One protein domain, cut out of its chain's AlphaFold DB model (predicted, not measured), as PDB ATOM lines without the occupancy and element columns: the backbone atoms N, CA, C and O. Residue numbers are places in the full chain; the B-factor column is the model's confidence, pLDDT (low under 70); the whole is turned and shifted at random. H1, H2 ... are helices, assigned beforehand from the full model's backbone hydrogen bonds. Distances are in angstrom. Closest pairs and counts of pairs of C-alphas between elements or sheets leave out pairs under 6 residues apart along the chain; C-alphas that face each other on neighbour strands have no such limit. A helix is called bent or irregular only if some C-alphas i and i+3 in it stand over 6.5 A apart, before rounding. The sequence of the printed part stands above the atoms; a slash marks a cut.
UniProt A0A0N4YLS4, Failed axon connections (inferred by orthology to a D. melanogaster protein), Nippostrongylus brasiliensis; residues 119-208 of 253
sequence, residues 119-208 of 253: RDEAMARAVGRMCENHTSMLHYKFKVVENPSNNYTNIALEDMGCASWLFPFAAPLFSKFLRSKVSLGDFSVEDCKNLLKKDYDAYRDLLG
ATOM      1  N   ARG A 119     -31.099  18.231 -64.563       71.44
ATOM      2  CA  ARG A 119     -31.412  18.937 -63.314       71.44
ATOM      3  C   ARG A 119     -32.799  18.562 -62.801       71.44
ATOM      4  O   ARG A 119     -32.959  18.340 -61.601       71.44
ATOM      5  N   ASP A 120     -33.776  18.479 -63.697       64.19
ATOM      6  CA  ASP A 120     -35.160  18.176 -63.333       64.19
ATOM      7  C   ASP A 120     -35.304  16.702 -62.951       64.19
ATOM      8  O   ASP A 120     -36.012  16.384 -62.002       64.19
ATOM      9  N   GLU A 121     -34.536  15.807 -63.578       57.47
ATOM     10  CA  GLU A 121     -34.455  14.403 -63.165       57.47
ATOM     11  C   GLU A 121     -33.807  14.233 -61.781       57.47
ATOM     12  O   GLU A 121     -34.316  13.486 -60.939       57.47
ATOM     13  N   ALA A 122     -32.717  14.953 -61.496       59.47
ATOM     14  CA  ALA A 122     -32.102  14.948 -60.170       59.47
ATOM     15  C   ALA A 122     -33.065  15.482 -59.096       59.47
ATOM     16  O   ALA A 122     -33.162  14.909 -58.005       59.47
ATOM     17  N   MET A 123     -33.820  16.535 -59.421       68.50
ATOM     18  CA  MET A 123     -34.841  17.094 -58.539       68.50
ATOM     19  C   MET A 123     -35.999  16.109 -58.328       68.50
ATOM     20  O   MET A 123     -36.379  15.850 -57.188       68.50
ATOM     21  N   ALA A 124     -36.497  15.477 -59.392       58.66
ATOM     22  CA  ALA A 124     -37.532  14.451 -59.317       58.66
ATOM     23  C   ALA A 124     -37.102  13.260 -58.462       58.66
ATOM     24  O   ALA A 124     -37.870  12.778 -57.628       58.66
ATOM     25  N   ARG A 125     -35.843  12.830 -58.588       57.75
ATOM     26  CA  ARG A 125     -35.267  11.788 -57.737       57.75
ATOM     27  C   ARG A 125     -35.224  12.209 -56.271       57.75
ATOM     28  O   ARG A 125     -35.591  11.410 -55.412       57.75
ATOM     29  N   ALA A 126     -34.775  13.426 -55.971       67.50
ATOM     30  CA  ALA A 126     -34.714  13.928 -54.599       67.50
ATOM     31  C   ALA A 126     -36.113  13.996 -53.967       67.50
ATOM     32  O   ALA A 126     -36.323  13.517 -52.853       67.50
ATOM     33  N   VAL A 127     -37.086  14.501 -54.721       67.06
ATOM     34  CA  VAL A 127     -38.477  14.659 -54.288       67.06
ATOM     35  C   VAL A 127     -39.177  13.314 -54.137       67.06
ATOM     36  O   VAL A 127     -39.846  13.086 -53.131       67.06
ATOM     37  N   GLY A 128     -38.946  12.375 -55.058       59.09
ATOM     38  CA  GLY A 128     -39.406  10.994 -54.925       59.09
ATOM     39  C   GLY A 128     -38.846  10.330 -53.667       59.09
ATOM     40  O   GLY A 128     -39.597   9.769 -52.874       59.09
ATOM     41  N   ARG A 129     -37.538  10.476 -53.405       67.88
ATOM     42  CA  ARG A 129     -36.911   9.943 -52.184       67.88
ATOM     43  C   ARG A 129     -37.443  10.592 -50.907       67.88
ATOM     44  O   ARG A 129     -37.580   9.877 -49.913       67.88
ATOM     45  N   MET A 130     -37.733  11.892 -50.919       77.69
ATOM     46  CA  MET A 130     -38.335  12.605 -49.789       77.69
ATOM     47  C   MET A 130     -39.750  12.086 -49.503       77.69
ATOM     48  O   MET A 130     -40.053  11.734 -48.363       77.69
ATOM     49  N   CYS A 131     -40.569  11.928 -50.543       67.12
ATOM     50  CA  CYS A 131     -41.930  11.408 -50.435       67.12
ATOM     51  C   CYS A 131     -41.954   9.970 -49.909       67.12
ATOM     52  O   CYS A 131     -42.650   9.665 -48.938       67.12
ATOM     53  N   GLU A 132     -41.142   9.097 -50.505       60.47
ATOM     54  CA  GLU A 132     -41.126   7.670 -50.189       60.47
ATOM     55  C   GLU A 132     -40.509   7.345 -48.831       60.47
ATOM     56  O   GLU A 132     -40.920   6.355 -48.228       60.47
ATOM     57  N   ASN A 133     -39.550   8.138 -48.335       65.44
ATOM     58  CA  ASN A 133     -38.824   7.815 -47.098       65.44
ATOM     59  C   ASN A 133     -39.161   8.733 -45.920       65.44
ATOM     60  O   ASN A 133     -39.260   8.244 -44.800       65.44
ATOM     61  N   HIS A 134     -39.311  10.043 -46.136       81.31
ATOM     62  CA  HIS A 134     -39.520  11.003 -45.048       81.31
ATOM     63  C   HIS A 134     -41.012  11.260 -44.816       81.31
ATOM     64  O   HIS A 134     -41.541  10.929 -43.752       81.31
ATOM     65  N   THR A 135     -41.726  11.742 -45.838       72.56
ATOM     66  CA  THR A 135     -43.157  12.073 -45.727       72.56
ATOM     67  C   THR A 135     -44.004  10.839 -45.414       72.56
ATOM     68  O   THR A 135     -44.864  10.880 -44.532       72.56
ATOM     69  N   SER A 136     -43.733   9.713 -46.085       66.69
ATOM     70  CA  SER A 136     -44.426   8.441 -45.835       66.69
ATOM     71  C   SER A 136     -44.263   7.968 -44.386       66.69
ATOM     72  O   SER A 136     -45.218   7.495 -43.765       66.69
ATOM     73  N   MET A 137     -43.067   8.138 -43.818       70.12
ATOM     74  CA  MET A 137     -42.752   7.711 -42.464       70.12
ATOM     75  C   MET A 137     -43.401   8.647 -41.440       70.12
ATOM     76  O   MET A 137     -43.854   8.182 -40.394       70.12
ATOM     77  N   LEU A 138     -43.537   9.943 -41.755       74.81
ATOM     78  CA  LEU A 138     -44.254  10.906 -40.914       74.81
ATOM     79  C   LEU A 138     -45.743  10.560 -40.875       74.81
ATOM     80  O   LEU A 138     -46.339  10.490 -39.800       74.81
ATOM     81  N   HIS A 139     -46.337  10.238 -42.029       68.38
ATOM     82  CA  HIS A 139     -47.712   9.730 -42.094       68.38
ATOM     83  C   HIS A 139     -47.889   8.439 -41.311       68.38
ATOM     84  O   HIS A 139     -48.887   8.284 -40.609       68.38
ATOM     85  N   TYR A 140     -46.937   7.515 -41.418       67.69
ATOM     86  CA  TYR A 140     -46.958   6.276 -40.655       67.69
ATOM     87  C   TYR A 140     -46.883   6.551 -39.146       67.69
ATOM     88  O   TYR A 140     -47.660   5.973 -38.388       67.69
ATOM     89  N   LYS A 141     -46.039   7.494 -38.704       72.44
ATOM     90  CA  LYS A 141     -45.974   7.921 -37.300       72.44
ATOM     91  C   LYS A 141     -47.334   8.434 -36.818       72.44
ATOM     92  O   LYS A 141     -47.858   7.927 -35.832       72.44
ATOM     93  N   PHE A 142     -47.993   9.321 -37.561       72.69
ATOM     94  CA  PHE A 142     -49.330   9.792 -37.177       72.69
ATOM     95  C   PHE A 142     -50.405   8.692 -37.197       72.69
ATOM     96  O   PHE A 142     -51.263   8.648 -36.318       72.69
ATOM     97  N   LYS A 143     -50.357   7.772 -38.169       64.75
ATOM     98  CA  LYS A 143     -51.364   6.707 -38.323       64.75
ATOM     99  C   LYS A 143     -51.212   5.559 -37.322       64.75
ATOM    100  O   LYS A 143     -52.222   4.959 -36.954       64.75
ATOM    101  N   VAL A 144     -49.984   5.245 -36.909       62.81
ATOM    102  CA  VAL A 144     -49.649   4.050 -36.110       62.81
ATOM    103  C   VAL A 144     -49.187   4.397 -34.694       62.81
ATOM    104  O   VAL A 144     -49.504   3.681 -33.746       62.81
ATOM    105  N   VAL A 145     -48.443   5.492 -34.533       64.12
ATOM    106  CA  VAL A 145     -47.824   5.890 -33.258       64.12
ATOM    107  C   VAL A 145     -48.726   6.853 -32.487       64.12
ATOM    108  O   VAL A 145     -48.947   6.662 -31.293       64.12
ATOM    109  N   GLU A 146     -49.311   7.832 -33.167       65.62
ATOM    110  CA  GLU A 146     -50.125   8.871 -32.516       65.62
ATOM    111  C   GLU A 146     -51.627   8.577 -32.530       65.62
ATOM    112  O   GLU A 146     -52.403   9.347 -31.977       65.62
ATOM    113  N   ASN A 147     -52.072   7.480 -33.151       64.50
ATOM    114  CA  ASN A 147     -53.495   7.163 -33.225       64.50
ATOM    115  C   ASN A 147     -53.976   6.453 -31.940       64.50
ATOM    116  O   ASN A 147     -53.683   5.265 -31.762       64.50
ATOM    117  N   PRO A 148     -54.763   7.119 -31.071       59.06
ATOM    118  CA  PRO A 148     -55.194   6.555 -29.790       59.06
ATOM    119  C   PRO A 148     -56.174   5.386 -29.951       59.06
ATOM    120  O   PRO A 148     -56.346   4.588 -29.035       59.06
ATOM    121  N   SER A 149     -56.807   5.251 -31.120       61.38
ATOM    122  CA  SER A 149     -57.836   4.235 -31.357       61.38
ATOM    123  C   SER A 149     -57.284   2.844 -31.697       61.38
ATOM    124  O   SER A 149     -58.070   1.909 -31.838       61.38
ATOM    125  N   ASN A 150     -55.961   2.684 -31.878       63.97
ATOM    126  CA  ASN A 150     -55.320   1.454 -32.385       63.97
ATOM    127  C   ASN A 150     -55.965   0.885 -33.669       63.97
ATOM    128  O   ASN A 150     -55.708  -0.259 -34.036       63.97
ATOM    129  N   ASN A 151     -56.780   1.673 -34.379       65.62
ATOM    130  CA  ASN A 151     -57.626   1.184 -35.462       65.62
ATOM    131  C   ASN A 151     -56.783   0.587 -36.601       65.62
ATOM    132  O   ASN A 151     -57.040  -0.519 -37.059       65.62
ATOM    133  N   TYR A 152     -55.685   1.256 -36.962       63.94
ATOM    134  CA  TYR A 152     -54.735   0.752 -37.958       63.94
ATOM    135  C   TYR A 152     -54.064  -0.568 -37.535       63.94
ATOM    136  O   TYR A 152     -53.906  -1.481 -38.343       63.94
ATOM    137  N   THR A 153     -53.695  -0.692 -36.262       66.69
ATOM    138  CA  THR A 153     -53.084  -1.902 -35.695       66.69
ATOM    139  C   THR A 153     -54.074  -3.066 -35.680       66.69
ATOM    140  O   THR A 153     -53.706  -4.184 -36.025       66.69
ATOM    141  N   ASN A 154     -55.334  -2.800 -35.327       70.25
ATOM    142  CA  ASN A 154     -56.406  -3.795 -35.305       70.25
ATOM    143  C   ASN A 154     -56.737  -4.289 -36.714       70.25
ATOM    144  O   ASN A 154     -56.841  -5.491 -36.924       70.25
ATOM    145  N   ILE A 155     -56.805  -3.376 -37.684       66.62
ATOM    146  CA  ILE A 155     -56.941  -3.700 -39.107       66.62
ATOM    147  C   ILE A 155     -55.797  -4.604 -39.574       66.62
ATOM    148  O   ILE A 155     -56.030  -5.635 -40.192       66.62
ATOM    149  N   ALA A 156     -54.552  -4.241 -39.261       61.62
ATOM    150  CA  ALA A 156     -53.399  -5.029 -39.674       61.62
ATOM    151  C   ALA A 156     -53.387  -6.422 -39.018       61.62
ATOM    152  O   ALA A 156     -53.005  -7.402 -39.653       61.62
ATOM    153  N   LEU A 157     -53.838  -6.533 -37.764       64.50
ATOM    154  CA  LEU A 157     -54.018  -7.815 -37.085       64.50
ATOM    155  C   LEU A 157     -55.132  -8.655 -37.725       64.50
ATOM    156  O   LEU A 157     -54.947  -9.859 -37.894       64.50
ATOM    157  N   GLU A 158     -56.249  -8.035 -38.107       67.12
ATOM    158  CA  GLU A 158     -57.351  -8.681 -38.826       67.12
ATOM    159  C   GLU A 158     -56.881  -9.242 -40.178       67.12
ATOM    160  O   GLU A 158     -57.087 -10.424 -40.456       67.12
ATOM    161  N   ASP A 159     -56.144  -8.450 -40.964       58.25
ATOM    162  CA  ASP A 159     -55.578  -8.860 -42.261       58.25
ATOM    163  C   ASP A 159     -54.549  -9.998 -42.117       58.25
ATOM    164  O   ASP A 159     -54.370 -10.826 -43.015       58.25
ATOM    165  N   MET A 160     -53.883 -10.086 -40.961       56.12
ATOM    166  CA  MET A 160     -52.985 -11.191 -40.607       56.12
ATOM    167  C   MET A 160     -53.723 -12.441 -40.097       56.12
ATOM    168  O   MET A 160     -53.075 -13.455 -39.815       56.12
ATOM    169  N   GLY A 161     -55.056 -12.398 -40.009       64.25
ATOM    170  CA  GLY A 161     -55.912 -13.497 -39.563       64.25
ATOM    171  C   GLY A 161     -56.015 -13.632 -38.042       64.25
ATOM    172  O   GLY A 161     -56.324 -14.718 -37.549       64.25
ATOM    173  N   CYS A 162     -55.720 -12.572 -37.284       70.88
ATOM    174  CA  CYS A 162     -55.881 -12.557 -35.832       70.88
ATOM    175  C   CYS A 162     -57.365 -12.426 -35.467       70.88
ATOM    176  O   CYS A 162     -58.068 -11.559 -35.985       70.88
ATOM    177  N   ALA A 163     -57.851 -13.273 -34.558       81.88
ATOM    178  CA  ALA A 163     -59.233 -13.208 -34.096       81.88
ATOM    179  C   ALA A 163     -59.468 -11.947 -33.244       81.88
ATOM    180  O   ALA A 163     -58.661 -11.629 -32.373       81.88
ATOM    181  N   SER A 164     -60.597 -11.261 -33.439       80.69
ATOM    182  CA  SER A 164     -60.872  -9.951 -32.824       80.69
ATOM    183  C   SER A 164     -60.836  -9.950 -31.291       80.69
ATOM    184  O   SER A 164     -60.450  -8.959 -30.680       80.69
ATOM    185  N   TRP A 165     -61.169 -11.075 -30.650       83.56
ATOM    186  CA  TRP A 165     -61.100 -11.217 -29.190       83.56
ATOM    187  C   TRP A 165     -59.659 -11.219 -28.643       83.56
ATOM    188  O   TRP A 165     -59.456 -10.945 -27.464       83.56
ATOM    189  N   LEU A 166     -58.653 -11.481 -29.488       83.62
ATOM    190  CA  LEU A 166     -57.234 -11.396 -29.131       83.62
ATOM    191  C   LEU A 166     -56.672  -9.975 -29.261       83.62
ATOM    192  O   LEU A 166     -55.569  -9.718 -28.775       83.62
ATOM    193  N   PHE A 167     -57.395  -9.038 -29.887       83.38
ATOM    194  CA  PHE A 167     -56.910  -7.674 -30.129       83.38
ATOM    195  C   PHE A 167     -56.458  -6.936 -28.859       83.38
ATOM    196  O   PHE A 167     -55.390  -6.328 -28.919       83.38
ATOM    197  N   PRO A 168     -57.149  -7.023 -27.700       83.75
ATOM    198  CA  PRO A 168     -56.706  -6.349 -26.476       83.75
ATOM    199  C   PRO A 168     -55.291  -6.743 -26.025       83.75
ATOM    200  O   PRO A 168     -54.589  -5.935 -25.424       83.75
ATOM    201  N   PHE A 169     -54.852  -7.961 -26.351       84.81
ATOM    202  CA  PHE A 169     -53.536  -8.487 -25.977       84.81
ATOM    203  C   PHE A 169     -52.518  -8.368 -27.119       84.81
ATOM    204  O   PHE A 169     -51.357  -8.032 -26.890       84.81
ATOM    205  N   ALA A 170     -52.945  -8.613 -28.361       79.81
ATOM    206  CA  ALA A 170     -52.078  -8.598 -29.536       79.81
ATOM    207  C   ALA A 170     -51.762  -7.177 -30.030       79.81
ATOM    208  O   ALA A 170     -50.630  -6.913 -30.440       79.81
ATOM    209  N   ALA A 171     -52.722  -6.247 -29.974       79.38
ATOM    210  CA  ALA A 171     -52.551  -4.889 -30.490       79.38
ATOM    211  C   ALA A 171     -51.465  -4.087 -29.756       79.38
ATOM    212  O   ALA A 171     -50.662  -3.458 -30.443       79.38
ATOM    213  N   PRO A 172     -51.324  -4.133 -28.416       80.75
ATOM    214  CA  PRO A 172     -50.229  -3.442 -27.728       80.75
ATOM    215  C   PRO A 172     -48.837  -3.958 -28.128       80.75
ATOM    216  O   PRO A 172     -47.934  -3.166 -28.405       80.75
ATOM    217  N   LEU A 173     -48.668  -5.284 -28.222       81.56
ATOM    218  CA  LEU A 173     -47.413  -5.924 -28.643       81.56
ATOM    219  C   LEU A 173     -47.078  -5.590 -30.101       81.56
ATOM    220  O   LEU A 173     -45.947  -5.210 -30.414       81.56
ATOM    221  N   PHE A 174     -48.070  -5.683 -30.987       73.19
ATOM    222  CA  PHE A 174     -47.899  -5.390 -32.405       73.19
ATOM    223  C   PHE A 174     -47.670  -3.895 -32.660       73.19
ATOM    224  O   PHE A 174     -46.787  -3.541 -33.431       73.19
ATOM    225  N   SER A 175     -48.364  -3.010 -31.943       74.75
ATOM    226  CA  SER A 175     -48.133  -1.560 -31.967       74.75
ATOM    227  C   SER A 175     -46.708  -1.220 -31.530       74.75
ATOM    228  O   SER A 175     -46.028  -0.453 -32.207       74.75
ATOM    229  N   LYS A 176     -46.190  -1.851 -30.464       77.88
ATOM    230  CA  LYS A 176     -44.787  -1.689 -30.042       77.88
ATOM    231  C   LYS A 176     -43.801  -2.156 -31.121       77.88
ATOM    232  O   LYS A 176     -42.819  -1.467 -31.391       77.88
ATOM    233  N   PHE A 177     -44.077  -3.286 -31.775       75.62
ATOM    234  CA  PHE A 177     -43.278  -3.763 -32.907       75.62
ATOM    235  C   PHE A 177     -43.310  -2.781 -34.089       75.62
ATOM    236  O   PHE A 177     -42.260  -2.387 -34.590       75.62
ATOM    237  N   LEU A 178     -44.492  -2.323 -34.498       69.62
ATOM    238  CA  LEU A 178     -44.666  -1.362 -35.584       69.62
ATOM    239  C   LEU A 178     -44.017  -0.000 -35.283       69.62
ATOM    240  O   LEU A 178     -43.441   0.601 -36.188       69.62
ATOM    241  N   ARG A 179     -44.058   0.455 -34.022       68.31
ATOM    242  CA  ARG A 179     -43.355   1.652 -33.524       68.31
ATOM    243  C   ARG A 179     -41.841   1.507 -33.644       68.31
ATOM    244  O   ARG A 179     -41.188   2.431 -34.108       68.31
ATOM    245  N   SER A 180     -41.288   0.332 -33.325       67.88
ATOM    246  CA  SER A 180     -39.843   0.070 -33.463       67.88
ATOM    247  C   SER A 180     -39.333   0.125 -34.910       67.88
ATOM    248  O   SER A 180     -38.132   0.220 -35.142       67.88
ATOM    249  N   LYS A 181     -40.240   0.055 -35.893       64.12
ATOM    250  CA  LYS A 181     -39.928   0.148 -37.325       64.12
ATOM    251  C   LYS A 181     -39.984   1.575 -37.871       64.12
ATOM    252  O   LYS A 181     -39.688   1.771 -39.045       64.12
ATOM    253  N   VAL A 182     -40.333   2.564 -37.047       65.06
ATOM    254  CA  VAL A 182     -40.309   3.976 -37.436       65.06
ATOM    255  C   VAL A 182     -38.867   4.470 -37.441       65.06
ATOM    256  O   VAL A 182     -38.288   4.744 -36.396       65.06
ATOM    257  N   SER A 183     -38.283   4.611 -38.627       66.19
ATOM    258  CA  SER A 183     -36.902   5.086 -38.806       66.19
ATOM    259  C   SER A 183     -36.798   6.611 -38.925       66.19
ATOM    260  O   SER A 183     -35.974   7.118 -39.678       66.19
ATOM    261  N   LEU A 184     -37.646   7.348 -38.201       64.25
ATOM    262  CA  LEU A 184     -37.674   8.816 -38.215       64.25
ATOM    263  C   LEU A 184     -36.920   9.462 -37.052       64.25
ATOM    264  O   LEU A 184     -36.813  10.672 -37.039       64.25
ATOM    265  N   GLY A 185     -36.406   8.698 -36.087       69.69
ATOM    266  CA  GLY A 185     -35.867   9.263 -34.847       69.69
ATOM    267  C   GLY A 185     -36.956   9.743 -33.873       69.69
ATOM    268  O   GLY A 185     -38.140   9.868 -34.217       69.69
ATOM    269  N   ASP A 186     -36.551   9.990 -32.627       72.88
ATOM    270  CA  ASP A 186     -37.437  10.431 -31.544       72.88
ATOM    271  C   ASP A 186     -37.668  11.946 -31.600       72.88
ATOM    272  O   ASP A 186     -37.106  12.730 -30.843       72.88
ATOM    273  N   PHE A 187     -38.516  12.364 -32.535       79.12
ATOM    274  CA  PHE A 187     -39.043  13.728 -32.593       79.12
ATOM    275  C   PHE A 187     -40.334  13.867 -31.787       79.12
ATOM    276  O   PHE A 187     -41.154  12.937 -31.769       79.12
ATOM    277  N   SER A 188     -40.557  15.050 -31.206       82.19
ATOM    278  CA  SER A 188     -41.847  15.382 -30.601       82.19
ATOM    279  C   SER A 188     -42.961  15.382 -31.657       82.19
ATOM    280  O   SER A 188     -42.713  15.491 -32.862       82.19
ATOM    281  N   VAL A 189     -44.213  15.246 -31.216       80.62
ATOM    282  CA  VAL A 189     -45.378  15.288 -32.117       80.62
ATOM    283  C   VAL A 189     -45.435  16.616 -32.870       80.62
ATOM    284  O   VAL A 189     -45.736  16.638 -34.062       80.62
ATOM    285  N   GLU A 190     -45.107  17.713 -32.190       83.31
ATOM    286  CA  GLU A 190     -45.126  19.049 -32.778       83.31
ATOM    287  C   GLU A 190     -44.004  19.229 -33.803       83.31
ATOM    288  O   GLU A 190     -44.246  19.725 -34.903       83.31
ATOM    289  N   ASP A 191     -42.811  18.701 -33.522       85.56
ATOM    290  CA  ASP A 191     -41.720  18.671 -34.499       85.56
ATOM    291  C   ASP A 191     -42.093  17.836 -35.725       85.56
ATOM    292  O   ASP A 191     -41.844  18.254 -36.851       85.56
ATOM    293  N   CYS A 192     -42.765  16.695 -35.539       82.94
ATOM    294  CA  CYS A 192     -43.250  15.877 -36.653       82.94
ATOM    295  C   CYS A 192     -44.287  16.621 -37.504       82.94
ATOM    296  O   CYS A 192     -44.263  16.503 -38.728       82.94
ATOM    297  N   LYS A 193     -45.190  17.395 -36.884       83.06
ATOM    298  CA  LYS A 193     -46.148  18.233 -37.623       83.06
ATOM    299  C   LYS A 193     -45.425  19.325 -38.402       83.06
ATOM    300  O   LYS A 193     -45.753  19.552 -39.563       83.06
ATOM    301  N   ASN A 194     -44.430  19.964 -37.792       86.31
ATOM    302  CA  ASN A 194     -43.623  20.997 -38.434       86.31
ATOM    303  C   ASN A 194     -42.805  20.439 -39.606       86.31
ATOM    304  O   ASN A 194     -42.752  21.063 -40.662       86.31
ATOM    305  N   LEU A 195     -42.209  19.256 -39.453       87.19
ATOM    306  CA  LEU A 195     -41.507  18.548 -40.525       87.19
ATOM    307  C   LEU A 195     -42.463  18.170 -41.659       87.19
ATOM    308  O   LEU A 195     -42.171  18.437 -42.819       87.19
ATOM    309  N   LEU A 196     -43.640  17.631 -41.330       81.94
ATOM    310  CA  LEU A 196     -44.638  17.273 -42.337       81.94
ATOM    311  C   LEU A 196     -45.159  18.504 -43.087       81.94
ATOM    312  O   LEU A 196     -45.358  18.457 -44.298       81.94
ATOM    313  N   LYS A 197     -45.351  19.617 -42.374       86.25
ATOM    314  CA  LYS A 197     -45.710  20.899 -42.974       86.25
ATOM    315  C   LYS A 197     -44.632  21.373 -43.949       86.25
ATOM    316  O   LYS A 197     -44.974  21.745 -45.062       86.25
ATOM    317  N   LYS A 198     -43.351  21.293 -43.573       88.69
ATOM    318  CA  LYS A 198     -42.227  21.649 -44.456       88.69
ATOM    319  C   LYS A 198     -42.177  20.784 -45.718       88.69
ATOM    320  O   LYS A 198     -41.958  21.329 -46.793       88.69
ATOM    321  N   ASP A 199     -42.426  19.479 -45.608       83.25
ATOM    322  CA  ASP A 199     -42.515  18.588 -46.774       83.25
ATOM    323  C   ASP A 199     -43.645  19.021 -47.718       83.25
ATOM    324  O   ASP A 199     -43.459  19.094 -48.931       83.25
ATOM    325  N   TYR A 200     -44.821  19.337 -47.168       79.31
ATOM    326  CA  TYR A 200     -45.965  19.803 -47.951       79.31
ATOM    327  C   TYR A 200     -45.747  21.175 -48.581       79.31
ATOM    328  O   TYR A 200     -46.121  21.363 -49.737       79.31
ATOM    329  N   ASP A 201     -45.127  22.103 -47.857       84.81
ATOM    330  CA  ASP A 201     -44.729  23.401 -48.393       84.81
ATOM    331  C   ASP A 201     -43.736  23.209 -49.551       84.81
ATOM    332  O   ASP A 201     -43.929  23.785 -50.617       84.81
ATOM    333  N   ALA A 202     -42.755  22.311 -49.408       80.25
ATOM    334  CA  ALA A 202     -41.830  21.978 -50.487       80.25
ATOM    335  C   ALA A 202     -42.548  21.376 -51.706       80.25
ATOM    336  O   ALA A 202     -42.275  21.788 -52.830       80.25
ATOM    337  N   TYR A 203     -43.492  20.443 -51.519       78.06
ATOM    338  CA  TYR A 203     -44.280  19.900 -52.636       78.06
ATOM    339  C   TYR A 203     -45.130  20.966 -53.322       78.06
ATOM    340  O   TYR A 203     -45.192  20.979 -54.551       78.06
ATOM    341  N   ARG A 204     -45.760  21.858 -52.549       79.38
ATOM    342  CA  ARG A 204     -46.510  22.999 -53.079       79.38
ATOM    343  C   ARG A 204     -45.602  23.884 -53.924       79.38
ATOM    344  O   ARG A 204     -45.967  24.208 -55.044       79.38
ATOM    345  N   ASP A 205     -44.432  24.248 -53.411       85.00
ATOM    346  CA  ASP A 205     -43.528  25.184 -54.082       85.00
ATOM    347  C   ASP A 205     -42.885  24.558 -55.331       85.00
ATOM    348  O   ASP A 205     -42.695  25.228 -56.344       85.00
ATOM    349  N   LEU A 206     -42.603  23.250 -55.301       76.38
ATOM    350  CA  LEU A 206     -42.136  22.494 -56.466       76.38
ATOM    351  C   LEU A 206     -43.210  22.384 -57.558       76.38
ATOM    352  O   LEU A 206     -42.881  22.456 -58.748       76.38
ATOM    353  N   LEU A 207     -44.474  22.216 -57.156       75.06
ATOM    354  CA  LEU A 207     -45.619  22.193 -58.062       75.06
ATOM    355  C   LEU A 207     -45.850  23.586 -58.666       75.06
ATOM    356  O   LEU A 207     -45.919  23.723 -59.886       75.06
ATOM    357  N   GLY A 208     -45.878  24.628 -57.831       82.94
ATOM    358  CA  GLY A 208     -46.239  25.982 -58.241       82.94
ATOM    359  C   GLY A 208     -47.607  25.990 -58.927       82.94
ATOM    360  O   GLY A 208     -48.543  25.352 -58.449       82.94
TER     361      GLY A 208
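What this domain is: This is residues 119 to 208 of the 253 residues of the protein "Failed axon connections (inferred by orthology to a D. melanogaster protein)" of Nippostrongylus brasiliensis (UniProt A0A0N4YLS4). A long, nearly straight helix, H1, has a small head of two crossed helices, H2 and H3, at its later end, and H4 folds back beside its arm H1b. The printed part has 90 residues, with four named helices, H1 to H4 in order, and no named strand: all helix. It is loose, with a radius of gyration of the C-alphas of 16.3 A and spans of 53 by 26 by 21 A.

Where its parts are: H1, residues 119 to 145, begins at C-alpha 119 (-31.412, 18.937, -63.314). By its hydrogen bonds it was assigned as one helix, but it is bent, C-alphas 132 and 135 being 6.6 A apart; its arms are H1a, residues 119 to 132, and H1b, residues 135 to 145. H2 is residues 151 to 159. H3, residues 164 to 180, 23.3 A, is irregular, C-alphas 165 and 168 being 7.1 A apart. H4, residues 189 to 207, 26.8 A, ends at C-alpha 207 (-45.619, 22.193, -58.062).

How they stand to each other: H4 touches H1b with residues 192 to 199 alone, closest at the C-alphas of Thr 135 and Leu 196, 6.4 A. H2 and H3 touch, closest at the C-alphas of Thr 153 and Ala 171, 6.0 A. Every O i to N i+4 pair is within hydrogen-bond range in H1a, H1b, H2 and H4, and 9 of 13 in H3.

The domain as a whole: The printed part has no cut and no long link. Its mean pLDDT is 72.5, with 42 residues under 70.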